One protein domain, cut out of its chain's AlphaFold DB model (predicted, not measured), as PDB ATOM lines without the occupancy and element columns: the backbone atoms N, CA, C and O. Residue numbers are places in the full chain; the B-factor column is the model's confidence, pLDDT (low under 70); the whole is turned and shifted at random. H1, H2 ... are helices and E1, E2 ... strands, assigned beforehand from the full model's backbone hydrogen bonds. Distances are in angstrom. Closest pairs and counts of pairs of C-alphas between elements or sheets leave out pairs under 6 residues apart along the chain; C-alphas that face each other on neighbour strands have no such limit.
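AT A GLANCE: This is residues 2 to 76 and 119 to 135 of the 183 residues of the protein "Hypothetical protein" of Alexandrium andersonii (UniProt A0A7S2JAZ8). What is the main picture? Two helices, H2 and H3, lie side by side as a helical hairpin in the body, and a shorter helix, H1, packs on H2 at a steep tilt. The tiny two-strand hairpin E1 and E2 lies toward one end of the long axis and the short helix H4 toward the other, with unnamed stretches at residues 62 to 76 and 119 to 130. What makes it up? The 92 printed residues hold four named helices and two named strands, in the order H1, E1, E2, H2, H3, H4; the sheet, E1 - E2, is antiparallel. The class is mostly helix, though under half of the residues are in named elements, and the whole is compact, with a radius of gyration of the C-alphas of 13.9 A and spans of 45 by 36 by 21 A.

HOW THE PARTS SIT: How do the strands pair? E1, residues 15 to 17, and E2, residues 23 to 25, form an antiparallel hairpin at 143 degrees. N 16 and O 24 are 2.9 A apart and N 24 and O 16 are 3.0 A apart, both within hydrogen-bond range. How do the helices stand? H2, residues 30 to 42, touches H3, residues 52 to 61, in a helical hairpin at a shallow tilt of 8 degrees, opposite ways; their closest C-alphas, of Val 39 and Leu 53, are 6.6 A apart. H1, residues 4 to 11, touches H2 at a steep tilt of 48 degrees, opposite ways, with the closest C-alphas, of Pro 4 and Ala 37, 6.0 A apart. Which parts stay apart? H1 and H3 are apart, and H4, residues 131 to 134, is apart from H1, H2 and H3. What do the helix backbones show? In H1, H2 and H3 every O i to N i+4 pair is within hydrogen-bond range; H4 is too short for such a pair.

IN THESE COORDINATES: Where do the helices begin and end? H1 begins with C-alpha 4 at (-45.912, -3.283, -20.653) and is 10.3 A long. H4 ends with C-alpha 134 at (-41.883, 6.629, -7.402). How long are the other elements? H2 is 18.8 A long and H3 14.4 A, while H4 is 5.7 A, E1 6.7 A and E2 6.8 A.

THE WHOLE: How large is it? The two C-alphas farthest apart, of Asp 21 and Arg 135, are 46.1 A apart. Where is the cut? Residues 77 to 118 are not printed, and C-alphas 76 and 119 are 19.1 A apart across the cut. Are there long links? Of the links that are printed whole, none is long; H2 to H3 is short and the other three are tight. Where is confidence low? The mean pLDDT of the printed part is 87.5, with residue 18 and residues 131 to 135 under 70.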
ATOM      1  N   ALA A   2     -45.782   3.152 -16.871       94.12
ATOM      2  CA  ALA A   2     -46.902   2.229 -17.122       94.12
ATOM      3  C   ALA A   2     -46.396   0.781 -17.208       94.12
ATOM      4  O   ALA A   2     -45.189   0.574 -17.371       94.12
ATOM      5  N   SER A   3     -47.275  -0.212 -17.066       95.88
ATOM      6  CA  SER A   3     -46.887  -1.608 -17.309       95.88
ATOM      7  C   SER A   3     -46.782  -1.892 -18.820       95.88
ATOM      8  O   SER A   3     -47.445  -1.221 -19.620       95.88
ATOM      9  N   PRO A   4     -45.957  -2.865 -19.252       97.00
ATOM     10  CA  PRO A   4     -45.912  -3.283 -20.653       97.00
ATOM     11  C   PRO A   4     -47.277  -3.713 -21.195       97.00
ATOM     12  O   PRO A   4     -47.610  -3.400 -22.332       97.00
ATOM     13  N   GLU A   5     -48.081  -4.405 -20.389       96.69
ATOM     14  CA  GLU A   5     -49.396  -4.914 -20.782       96.69
ATOM     15  C   GLU A   5     -50.380  -3.776 -21.063       96.69
ATOM     16  O   GLU A   5     -51.080  -3.810 -22.075       96.69
ATOM     17  N   GLU A   6     -50.393  -2.747 -20.210       96.69
ATOM     18  CA  GLU A   6     -51.204  -1.540 -20.403       96.69
ATOM     19  C   GLU A   6     -50.827  -0.831 -21.708       96.69
ATOM     20  O   GLU A   6     -51.696  -0.470 -22.504       96.69
ATOM     21  N   LEU A   7     -49.525  -0.673 -21.960       96.88
ATOM     22  CA  LEU A   7     -49.023  -0.022 -23.167       96.88
ATOM     23  C   LEU A   7     -49.334  -0.822 -24.429       96.88
ATOM     24  O   LEU A   7     -49.785  -0.244 -25.413       96.88
ATOM     25  N   LEU A   8     -49.151  -2.143 -24.406       96.25
ATOM     26  CA  LEU A   8     -49.474  -3.004 -25.543       96.25
ATOM     27  C   LEU A   8     -50.967  -2.978 -25.866       96.25
ATOM     28  O   LEU A   8     -51.319  -2.953 -27.042       96.25
ATOM     29  N   ALA A   9     -51.839  -2.956 -24.855       94.69
ATOM     30  CA  ALA A   9     -53.283  -2.874 -25.063       94.69
ATOM     31  C   ALA A   9     -53.694  -1.560 -25.744       94.69
ATOM     32  O   ALA A   9     -54.523  -1.572 -26.650       94.69
ATOM     33  N   ILE A  10     -53.089  -0.439 -25.336       94.50
ATOM     34  CA  ILE A  10     -53.347   0.874 -25.940       94.50
ATOM     35  C   ILE A  10     -52.804   0.917 -27.369       94.50
ATOM     36  O   ILE A  10     -53.544   1.225 -28.299       94.50
ATOM     37  N   VAL A  11     -51.527   0.577 -27.547       93.94
ATOM     38  CA  VAL A  11     -50.821   0.694 -28.829       93.94
ATOM     39  C   VAL A  11     -51.403  -0.245 -29.885       93.94
ATOM     40  O   VAL A  11     -51.495   0.140 -31.043       93.94
ATOM     41  N   ALA A  12     -51.870  -1.437 -29.501       90.81
ATOM     42  CA  ALA A  12     -52.536  -2.360 -30.423       90.81
ATOM     43  C   ALA A  12     -53.826  -1.788 -31.033       90.81
ATOM     44  O   ALA A  12     -54.238  -2.228 -32.102       90.81
ATOM     45  N   ASN A  13     -54.468  -0.835 -30.354       90.19
ATOM     46  CA  ASN A  13     -55.679  -0.169 -30.825       90.19
ATOM     47  C   ASN A  13     -55.386   1.182 -31.505       90.19
ATOM     48  O   ASN A  13     -56.312   1.931 -31.813       90.19
ATOM     49  N   MET A  14     -54.111   1.523 -31.703       89.69
ATOM     50  CA  MET A  14     -53.706   2.686 -32.482       89.69
ATOM     51  C   MET A  14     -53.513   2.275 -33.942       89.69
ATOM     52  O   MET A  14     -52.944   1.220 -34.238       89.69
ATOM     53  N   SER A  15     -53.978   3.132 -34.844       84.31
ATOM     54  CA  SER A  15     -53.742   2.995 -36.278       84.31
ATOM     55  C   SER A  15     -52.702   4.009 -36.722       84.31
ATOM     56  O   SER A  15     -52.630   5.101 -36.164       84.31
ATOM     57  N   SER A  16     -51.933   3.645 -37.742       77.62
ATOM     58  CA  SER A  16     -50.988   4.540 -38.398       77.62
ATOM     59  C   SER A  16     -51.335   4.672 -39.869       77.62
ATOM     60  O   SER A  16     -51.649   3.683 -40.540       77.62
ATOM     61  N   GLN A  17     -51.262   5.896 -40.380       75.00
ATOM     62  CA  GLN A  17     -51.503   6.146 -41.793       75.00
ATOM     63  C   GLN A  17     -50.273   5.662 -42.560       75.00
ATOM     64  O   GLN A  17     -49.274   6.381 -42.639       75.00
ATOM     65  N   THR A  18     -50.306   4.431 -43.080       69.31
ATOM     66  CA  THR A  18     -49.211   3.805 -43.851       69.31
ATOM     67  C   THR A  18     -49.356   4.037 -45.358       69.31
ATOM     68  O   THR A  18     -48.349   4.093 -46.078       69.31
ATOM     69  N   THR A  19     -50.569   4.320 -45.831       71.62
ATOM     70  CA  THR A  19     -50.877   4.687 -47.220       71.62
ATOM     71  C   THR A  19     -51.835   5.877 -47.260       71.62
ATOM     72  O   THR A  19     -52.409   6.244 -46.241       71.62
ATOM     73  N   ILE A  20     -51.983   6.508 -48.428       72.81
ATOM     74  CA  ILE A  20     -52.895   7.653 -48.599       72.81
ATOM     75  C   ILE A  20     -54.352   7.243 -48.330       72.81
ATOM     76  O   ILE A  20     -55.119   8.043 -47.798       72.81
ATOM     77  N   ASP A  21     -54.704   5.995 -48.644       74.31
ATOM     78  CA  ASP A  21     -56.095   5.540 -48.685       74.31
ATOM     79  C   ASP A  21     -56.506   4.677 -47.481       74.31
ATOM     80  O   ASP A  21     -57.702   4.498 -47.241       74.31
ATOM     81  N   HIS A  22     -55.546   4.148 -46.712       71.44
ATOM     82  CA  HIS A  22     -55.820   3.212 -45.622       71.44
ATOM     83  C   HIS A  22     -54.922   3.412 -44.396       71.44
ATOM     84  O   HIS A  22     -53.693   3.512 -44.503       71.44
ATOM     85  N   ASP A  23     -55.578   3.386 -43.235       76.38
ATOM     86  CA  ASP A  23     -54.958   3.287 -41.921       76.38
ATOM     87  C   ASP A  23     -54.762   1.810 -41.562       76.38
ATOM     88  O   ASP A  23     -55.710   1.023 -41.587       76.38
ATOM     89  N   GLU A  24     -53.537   1.443 -41.195       77.19
ATOM     90  CA  GLU A  24     -53.196   0.086 -40.767       77.19
ATOM     91  C   GLU A  24     -53.000   0.050 -39.245       77.19
ATOM     92  O   GLU A  24     -52.415   0.985 -38.676       77.19
ATOM     93  N   PRO A  25     -53.459  -1.012 -38.560       80.12
ATOM     94  CA  PRO A  25     -53.215  -1.178 -37.136       80.12
ATOM     95  C   PRO A  25     -51.716  -1.315 -36.848       80.12
ATOM     96  O   PRO A  25     -50.940  -1.801 -37.675       80.12
ATOM     97  N   ALA A  26     -51.308  -0.924 -35.640       83.25
ATOM     98  CA  ALA A  26     -49.926  -1.050 -35.195       83.25
ATOM     99  C   ALA A  26     -49.404  -2.493 -35.334       83.25
ATOM    100  O   ALA A  26     -49.966  -3.444 -34.778       83.25
ATOM    101  N   HIS A  27     -48.282  -2.667 -36.035       82.25
ATOM    102  CA  HIS A  27     -47.651  -3.973 -36.185       82.25
ATOM    103  C   HIS A  27     -46.841  -4.329 -34.929       82.25
ATOM    104  O   HIS A  27     -45.696  -3.918 -34.776       82.25
ATOM    105  N   LEU A  28     -47.444  -5.092 -34.013       89.06
ATOM    106  CA  LEU A  28     -46.820  -5.521 -32.754       89.06
ATOM    107  C   LEU A  28     -46.396  -6.991 -32.794       89.06
ATOM    108  O   LEU A  28     -47.087  -7.869 -32.256       89.06
ATOM    109  N   ASP A  29     -45.245  -7.247 -33.410       88.38
ATOM    110  CA  ASP A  29     -44.634  -8.571 -33.472       88.38
ATOM    111  C   ASP A  29     -44.065  -9.044 -32.116       88.38
ATOM    112  O   ASP A  29     -44.049  -8.330 -31.105       88.38
ATOM    113  N   ALA A  30     -43.638 -10.310 -32.063       90.19
ATOM    114  CA  ALA A  30     -43.115 -10.918 -30.837       90.19
ATOM    115  C   ALA A  30     -41.845 -10.213 -30.330       90.19
ATOM    116  O   ALA A  30     -41.633 -10.101 -29.117       90.19
ATOM    117  N   ASN A  31     -41.028  -9.701 -31.250       90.50
ATOM    118  CA  ASN A  31     -39.792  -9.010 -30.926       90.50
ATOM    119  C   ASN A  31     -40.073  -7.655 -30.268       90.50
ATOM    120  O   ASN A  31     -39.536  -7.394 -29.195       90.50
ATOM    121  N   LEU A  32     -40.973  -6.830 -30.814       93.00
ATOM    122  CA  LEU A  32     -41.370  -5.554 -30.207       93.00
ATOM    123  C   LEU A  32     -41.960  -5.741 -28.810       93.00
ATOM    124  O   LEU A  32     -41.628  -4.986 -27.894       93.00
ATOM    125  N   ARG A  33     -42.795  -6.764 -28.613       95.50
ATOM    126  CA  ARG A  33     -43.344  -7.103 -27.288       95.50
ATOM    127  C   ARG A  33     -42.237  -7.474 -26.300       95.50
ATOM    128  O   ARG A  33     -42.236  -6.990 -25.169       95.50
ATOM    129  N   THR A  34     -41.279  -8.288 -26.741       94.81
ATOM    130  CA  THR A  34     -40.121  -8.697 -25.933       94.81
ATOM    131  C   THR A  34     -39.243  -7.500 -25.577       94.81
ATOM    132  O   THR A  34     -38.863  -7.346 -24.419       94.81
ATOM    133  N   GLN A  35     -38.982  -6.603 -26.531       95.00
ATOM    134  CA  GLN A  35     -38.188  -5.400 -26.286       95.00
ATOM    135  C   GLN A  35     -38.855  -4.467 -25.277       95.00
ATOM    136  O   GLN A  35     -38.184  -3.989 -24.364       95.00
ATOM    137  N   LEU A  36     -40.171  -4.255 -25.357       96.75
ATOM    138  CA  LEU A  36     -40.881  -3.445 -24.362       96.75
ATOM    139  C   LEU A  36     -40.780  -4.051 -22.953       96.75
ATOM    140  O   LEU A  36     -40.577  -3.330 -21.975       96.75
ATOM    141  N   ALA A  37     -40.870  -5.380 -22.848       96.50
ATOM    142  CA  ALA A  37     -40.685  -6.084 -21.582       96.50
ATOM    143  C   ALA A  37     -39.256  -5.918 -21.030       96.50
ATOM    144  O   ALA A  37     -39.087  -5.717 -19.827       96.50
ATOM    145  N   GLN A  38     -38.230  -5.923 -21.888       94.94
ATOM    146  CA  GLN A  38     -36.846  -5.655 -21.479       94.94
ATOM    147  C   GLN A  38     -36.653  -4.223 -20.963       94.94
ATOM    148  O   GLN A  38     -35.986  -4.032 -19.944       94.94
ATOM    149  N   VAL A  39     -37.280  -3.226 -21.601       94.94
ATOM    150  CA  VAL A  39     -37.273  -1.829 -21.122       94.94
ATOM    151  C   VAL A  39     -37.895  -1.722 -19.726       94.94
ATOM    152  O   VAL A  39     -37.374  -1.027 -18.855       94.94
ATOM    153  N   ALA A  40     -38.990  -2.439 -19.471       94.69
ATOM    154  CA  ALA A  40     -39.582  -2.481 -18.136       94.69
ATOM    155  C   ALA A  40     -38.683  -3.199 -17.120       94.69
ATOM    156  O   ALA A  40     -38.558  -2.739 -15.983       94.69
ATOM    157  N   ALA A  41     -38.035  -4.298 -17.513       93.00
ATOM    158  CA  ALA A  41     -37.154  -5.070 -16.640       93.00
ATOM    159  C   ALA A  41     -35.963  -4.239 -16.130       93.00
ATOM    160  O   ALA A  41     -35.638  -4.309 -14.943       93.00
ATOM    161  N   SER A  42     -35.365  -3.394 -16.977       88.69
ATOM    162  CA  SER A  42     -34.290  -2.477 -16.566       88.69
ATOM    163  C   SER A  42     -34.775  -1.330 -15.666       88.69
ATOM    164  O   SER A  42     -33.981  -0.745 -14.931       88.69
ATOM    165  N   SER A  43     -36.084  -1.053 -15.657       87.44
ATOM    166  CA  SER A  43     -36.709   0.110 -15.010       87.44
ATOM    167  C   SER A  43     -37.647  -0.248 -13.845       87.44
ATOM    168  O   SER A  43     -38.586   0.483 -13.525       87.44
ATOM    169  N   GLY A  44     -37.401  -1.370 -13.160       86.81
ATOM    170  CA  GLY A  44     -38.173  -1.764 -11.973       86.81
ATOM    171  C   GLY A  44     -39.568  -2.317 -12.283       86.81
ATOM    172  O   GLY A  44     -40.485  -2.156 -11.481       86.81
ATOM    173  N   GLY A  45     -39.733  -2.953 -13.444       91.00
ATOM    174  CA  GLY A  45     -40.968  -3.614 -13.874       91.00
ATOM    175  C   GLY A  45     -41.988  -2.686 -14.534       91.00
ATOM    176  O   GLY A  45     -43.071  -3.137 -14.897       91.00
ATOM    177  N   LYS A  46     -41.666  -1.400 -14.712       93.31
ATOM    178  CA  LYS A  46     -42.516  -0.436 -15.420       93.31
ATOM    179  C   LYS A  46     -41.716   0.316 -16.468       93.31
ATOM    180  O   LYS A  46     -40.529   0.552 -16.293       93.31
ATOM    181  N   VAL A  47     -42.390   0.746 -17.524       95.00
ATOM    182  CA  VAL A  47     -41.802   1.519 -18.617       95.00
ATOM    183  C   VAL A  47     -41.817   3.016 -18.267       95.00
ATOM    184  O   VAL A  47     -42.891   3.570 -17.977       95.00
ATOM    185  N   PRO A  48     -40.662   3.707 -18.277       94.00
ATOM    186  CA  PRO A  48     -40.593   5.164 -18.203       94.00
ATOM    187  C   PRO A  48     -41.155   5.798 -19.481       94.00
ATOM    188  O   PRO A  48     -40.562   5.704 -20.548       94.00
ATOM    189  N   LEU A  49     -42.306   6.469 -19.378       93.44
ATOM    190  CA  LEU A  49     -43.003   7.029 -20.550       93.44
ATOM    191  C   LEU A  49     -42.264   8.209 -21.198       93.44
ATOM    192  O   LEU A  49     -42.477   8.493 -22.370       93.44
ATOM    193  N   HIS A  50     -41.406   8.897 -20.442       92.38
ATOM    194  CA  HIS A  50     -40.528   9.958 -20.953       92.38
ATOM    195  C   HIS A  50     -39.062   9.501 -21.018       92.38
ATOM    196  O   HIS A  50     -38.153  10.323 -20.918       92.38
ATOM    197  N   GLY A  51     -38.835   8.187 -21.106       93.00
ATOM    198  CA  GLY A  51     -37.517   7.596 -21.311       93.00
ATOM    199  C   GLY A  51     -37.178   7.450 -22.791       93.00
ATOM    200  O   GLY A  51     -38.060   7.230 -23.632       93.00
ATOM    201  N   ARG A  52     -35.887   7.540 -23.108       95.31
ATOM    202  CA  ARG A  52     -35.350   7.351 -24.456       95.31
ATOM    203  C   ARG A  52     -35.703   5.976 -25.020       95.31
ATOM    204  O   ARG A  52     -36.077   5.904 -26.189       95.31
ATOM    205  N   LEU A  53     -35.630   4.897 -24.231       95.25
ATOM    206  CA  LEU A  53     -35.886   3.547 -24.760       95.25
ATOM    207  C   LEU A  53     -37.351   3.333 -25.140       95.25
ATOM    208  O   LEU A  53     -37.630   2.661 -26.131       95.25
ATOM    209  N   PHE A  54     -38.295   3.923 -24.402       95.94
ATOM    210  CA  PHE A  54     -39.707   3.847 -24.778       95.94
ATOM    211  C   PHE A  54     -39.994   4.638 -26.059       95.94
ATOM    212  O   PHE A  54     -40.671   4.131 -26.950       95.94
ATOM    213  N   ALA A  55     -39.418   5.835 -26.201       95.56
ATOM    214  CA  ALA A  55     -39.491   6.582 -27.455       95.56
ATOM    215  C   ALA A  55     -38.847   5.802 -28.617       95.56
ATOM    216  O   ALA A  55     -39.352   5.812 -29.737       95.56
ATOM    217  N   GLN A  56     -37.757   5.076 -28.346       95.50
ATOM    218  CA  GLN A  56     -37.075   4.276 -29.354       95.50
ATOM    219  C   GLN A  56     -37.952   3.108 -29.790       95.50
ATOM    220  O   GLN A  56     -38.043   2.815 -30.977       95.50
ATOM    221  N   TRP A  57     -38.634   2.474 -28.838       95.75
ATOM    222  CA  TRP A  57     -39.606   1.427 -29.116       95.75
ATOM    223  C   TRP A  57     -40.763   1.957 -29.969       95.75
ATOM    224  O   TRP A  57     -41.073   1.361 -30.997       95.75
ATOM    225  N   LEU A  58     -41.327   3.119 -29.617       95.38
ATOM    226  CA  LEU A  58     -42.385   3.766 -30.398       95.38
ATOM    227  C   LEU A  58     -41.955   4.080 -31.832       95.38
ATOM    228  O   LEU A  58     -42.766   3.921 -32.733       95.38
ATOM    229  N   HIS A  59     -40.699   4.465 -32.072       93.81
ATOM    230  CA  HIS A  59     -40.195   4.646 -33.435       93.81
ATOM    231  C   HIS A  59     -40.262   3.351 -34.257       93.81
ATOM    232  O   HIS A  59     -40.660   3.384 -35.414       93.81
ATOM    233  N   TYR A  60     -39.916   2.199 -33.677       91.94
ATOM    234  CA  TYR A  60     -40.012   0.929 -34.407       91.94
ATOM    235  C   TYR A  60     -41.458   0.466 -34.624       91.94
ATOM    236  O   TYR A  60     -41.720  -0.240 -35.595       91.94
ATOM    237  N   VAL A  61     -42.398   0.879 -33.765       92.31
ATOM    238  CA  VAL A  61     -43.835   0.623 -33.966       92.31
ATOM    239  C   VAL A  61     -44.438   1.587 -35.000       92.31
ATOM    240  O   VAL A  61     -45.185   1.160 -35.876       92.31
ATOM    241  N   PHE A  62     -44.099   2.876 -34.918       91.38
ATOM    242  CA  PHE A  62     -44.669   3.972 -35.709       91.38
ATOM    243  C   PHE A  62     -43.573   4.849 -36.346       91.38
ATOM    244  O   PHE A  62     -43.425   6.024 -35.992       91.38
ATOM    245  N   PRO A  63     -42.809   4.337 -37.326       87.94
ATOM    246  CA  PRO A  63     -41.597   5.001 -37.828       87.94
ATOM    247  C   PRO A  63     -41.838   6.347 -38.518       87.94
ATOM    248  O   PRO A  63     -40.911   7.143 -38.652       87.94
ATOM    249  N   ARG A  64     -43.071   6.612 -38.968       86.56
ATOM    250  CA  ARG A  64     -43.439   7.867 -39.646       86.56
ATOM    251  C   ARG A  64     -44.015   8.930 -38.721       86.56
ATOM    252  O   ARG A  64     -44.021  10.100 -39.082       86.56
ATOM    253  N   GLU A  65     -44.484   8.529 -37.547       89.94
ATOM    254  CA  GLU A  65     -45.126   9.423 -36.577       89.94
ATOM    255  C   GLU A  65     -44.196   9.728 -35.405       89.94
ATOM    256  O   GLU A  65     -44.219  10.819 -34.841       89.94
ATOM    257  N   CYS A  66     -43.341   8.766 -35.058       92.25
ATOM    258  CA  CYS A  66     -42.401   8.870 -33.960       92.25
ATOM    259  C   CYS A  66     -40.980   9.054 -34.516       92.25
ATOM    260  O   CYS A  66     -40.446   8.125 -35.122       92.25
ATOM    261  N   PRO A  67     -40.329  10.214 -34.318       92.12
ATOM    262  CA  PRO A  67     -38.939  10.404 -34.723       92.12
ATOM    263  C   PRO A  67     -37.996   9.515 -33.902       92.12
ATOM    264  O   PRO A  67     -38.256   9.222 -32.733       92.12
ATOM    265  N   PHE A  68     -36.882   9.096 -34.504       92.88
ATOM    266  CA  PHE A  68     -35.905   8.250 -33.822       92.88
ATOM    267  C   PHE A  68     -35.181   9.034 -32.707       92.88
ATOM    268  O   PHE A  68     -34.576  10.074 -32.987       92.88
ATOM    269  N   PRO A  69     -35.187   8.558 -31.447       93.56
ATOM    270  CA  PRO A  69     -34.521   9.245 -30.350       93.56
ATOM    271  C   PRO A  69     -33.041   8.861 -30.295       93.56
ATOM    272  O   PRO A  69     -32.638   7.860 -29.689       93.56
ATOM    273  N   HIS A  70     -32.222   9.685 -30.937       91.12
ATOM    274  CA  HIS A  70     -30.774   9.579 -30.843       91.12
ATOM    275  C   HIS A  70     -30.297   9.797 -29.404       91.12
ATOM    276  O   HIS A  70     -30.839  10.624 -28.672       91.12
ATOM    277  N   LYS A  71     -29.263   9.051 -29.015       90.25
ATOM    278  CA  LYS A  71     -28.582   9.238 -27.734       90.25
ATOM    279  C   LYS A  71     -27.909  10.609 -27.715       90.25
ATOM    280  O   LYS A  71     -27.387  11.062 -28.740       90.25
ATOM    281  N   VAL A  72     -27.869  11.264 -26.558       87.56
ATOM    282  CA  VAL A  72     -27.168  12.545 -26.435       87.56
ATOM    283  C   VAL A  72     -25.705  12.389 -26.869       87.56
ATOM    284  O   VAL A  72     -24.981  11.502 -26.418       87.56
ATOM    285  N   GLY A  73     -25.280  13.251 -27.794       86.62
ATOM    286  CA  GLY A  73     -23.926  13.244 -28.350       86.62
ATOM    287  C   GLY A  73     -23.664  12.197 -29.439       86.62
ATOM    288  O   GLY A  73     -22.535  12.123 -29.913       86.62
ATOM    289  N   SER A  74     -24.656  11.405 -29.870       86.62
ATOM    290  CA  SER A  74     -24.464  10.437 -30.966       86.62
ATOM    291  C   SER A  74     -24.647  11.028 -32.364       86.62
ATOM    292  O   SER A  74     -24.337  10.360 -33.347       86.62
ATOM    293  N   THR A  75     -25.192  12.238 -32.478       85.81
ATOM    294  CA  THR A  75     -25.425  12.911 -33.760       85.81
ATOM    295  C   THR A  75     -24.751  14.270 -33.797       85.81
ATOM    296  O   THR A  75     -24.665  14.977 -32.792       85.81
ATOM    297  N   VAL A  76     -24.284  14.640 -34.989       82.50
ATOM    298  CA  VAL A  76     -23.797  15.982 -35.294       82.50
ATOM    299  C   VAL A  76     -24.826  16.620 -36.215       82.50
ATOM    300  O   VAL A  76     -25.101  16.101 -37.294       82.50
ATOM    301  N   SER A 119     -31.134  -2.426 -35.770       81.69
ATOM    302  CA  SER A 119     -29.672  -2.211 -35.767       81.69
ATOM    303  C   SER A 119     -29.177  -0.948 -35.058       81.69
ATOM    304  O   SER A 119     -28.039  -0.907 -34.603       81.69
ATOM    305  N   GLN A 120     -30.023   0.078 -34.958       86.81
ATOM    306  CA  GLN A 120     -29.699   1.326 -34.265       86.81
ATOM    307  C   GLN A 120     -30.126   1.300 -32.785       86.81
ATOM    308  O   GLN A 120     -30.002   2.301 -32.079       86.81
ATOM    309  N   TRP A 121     -30.671   0.183 -32.294       90.06
ATOM    310  CA  TRP A 121     -31.081   0.039 -30.902       90.06
ATOM    311  C   TRP A 121     -29.884   0.091 -29.954       90.06
ATOM    312  O   TRP A 121     -28.947  -0.695 -30.065       90.06
ATOM    313  N   SER A 122     -29.953   0.994 -28.978       89.06
ATOM    314  CA  SER A 122     -29.027   1.037 -27.847       89.06
ATOM    315  C   SER A 122     -29.819   0.801 -26.570       89.06
ATOM    316  O   SER A 122     -30.892   1.372 -26.410       89.06
ATOM    317  N   HIS A 123     -29.267   0.015 -25.645       89.50
ATOM    318  CA  HIS A 123     -29.885  -0.319 -24.357       89.50
ATOM    319  C   HIS A 123     -29.701   0.774 -23.286       89.50
ATOM    320  O   HIS A 123     -30.143   0.615 -22.151       89.50
ATOM    321  N   GLU A 124     -29.016   1.869 -23.615       89.44
ATOM    322  CA  GLU A 124     -28.613   2.897 -22.652       89.44
ATOM    323  C   GLU A 124     -29.760   3.880 -22.385       89.44
ATOM    324  O   GLU A 124     -30.082   4.715 -23.227       89.44
ATOM    325  N   GLU A 125     -30.406   3.789 -21.230       90.50
ATOM    326  CA  GLU A 125     -31.547   4.648 -20.904       90.50
ATOM    327  C   GLU A 125     -31.119   6.093 -20.584       90.50
ATOM    328  O   GLU A 125     -30.185   6.321 -19.815       90.50
ATOM    329  N   GLU A 126     -31.858   7.066 -21.128       91.06
ATOM    330  CA  GLU A 126     -31.747   8.487 -20.782       91.06
ATOM    331  C   GLU A 126     -33.134   8.976 -20.352       91.06
ATOM    332  O   GLU A 126     -34.089   8.954 -21.131       91.06
ATOM    333  N   LEU A 127     -33.256   9.390 -19.089       87.75
ATOM    334  CA  LEU A 127     -34.522   9.819 -18.504       87.75
ATOM    335  C   LEU A 127     -34.589  11.344 -18.439       87.75
ATOM    336  O   LEU A 127     -33.708  11.985 -17.873       87.75
ATOM    337  N   ILE A 128     -35.681  11.919 -18.949       81.81
ATOM    338  CA  ILE A 128     -35.965  13.359 -18.816       81.81
ATOM    339  C   ILE A 128     -36.408  13.701 -17.381       81.81
ATOM    340  O   ILE A 128     -36.210  14.818 -16.907       81.81
ATOM    341  N   ALA A 129     -36.999  12.736 -16.674       77.88
ATOM    342  CA  ALA A 129     -37.492  12.893 -15.311       77.88
ATOM    343  C   ALA A 129     -36.985  11.769 -14.401       77.88
ATOM    344  O   ALA A 129     -36.873  10.616 -14.820       77.88
ATOM    345  N   ASP A 130     -36.733  12.095 -13.132       72.69
ATOM    346  CA  ASP A 130     -36.325  11.109 -12.138       72.69
ATOM    347  C   ASP A 130     -37.522  10.272 -11.657       72.69
ATOM    348  O   ASP A 130     -38.314  10.674 -10.798       72.69
ATOM    349  N   TYR A 131     -37.641   9.070 -12.216       66.69
ATOM    350  CA  TYR A 131     -38.654   8.091 -11.827       66.69
ATOM    351  C   TYR A 131     -38.254   7.247 -10.605       66.69
ATOM    352  O   TYR A 131     -39.061   6.435 -10.143       66.69
ATOM    353  N   SER A 132     -37.055   7.442 -10.037       61.44
ATOM    354  CA  SER A 132     -36.631   6.757  -8.807       61.44
ATOM    355  C   SER A 132     -37.467   7.175  -7.591       61.44
ATOM    356  O   SER A 132     -37.707   6.362  -6.698       61.44
ATOM    357  N   SER A 133     -38.016   8.392  -7.618       56.28
ATOM    358  CA  SER A 133     -38.903   8.959  -6.594       56.28
ATOM    359  C   SER A 133     -40.256   8.241  -6.449       56.28
ATOM    360  O   SER A 133     -40.931   8.392  -5.430       56.28
ATOM    361  N   LEU A 134     -40.651   7.426  -7.436       55.91
ATOM    362  CA  LEU A 134     -41.883   6.629  -7.402       55.91
ATOM    363  C   LEU A 134     -41.680   5.226  -6.812       55.91
ATOM    364  O   LEU A 134     -42.661   4.510  -6.605       55.91
ATOM    365  N   ARG A 135     -40.438   4.831  -6.481       53.81
ATOM    366  CA  ARG A 135     -40.231   3.787  -5.471       53.81
ATOM    367  C   ARG A 135     -40.608   4.414  -4.138       53.81
ATOM    368  O   ARG A 135     -39.922   5.303  -3.651       53.81
TER     369      ARG A 135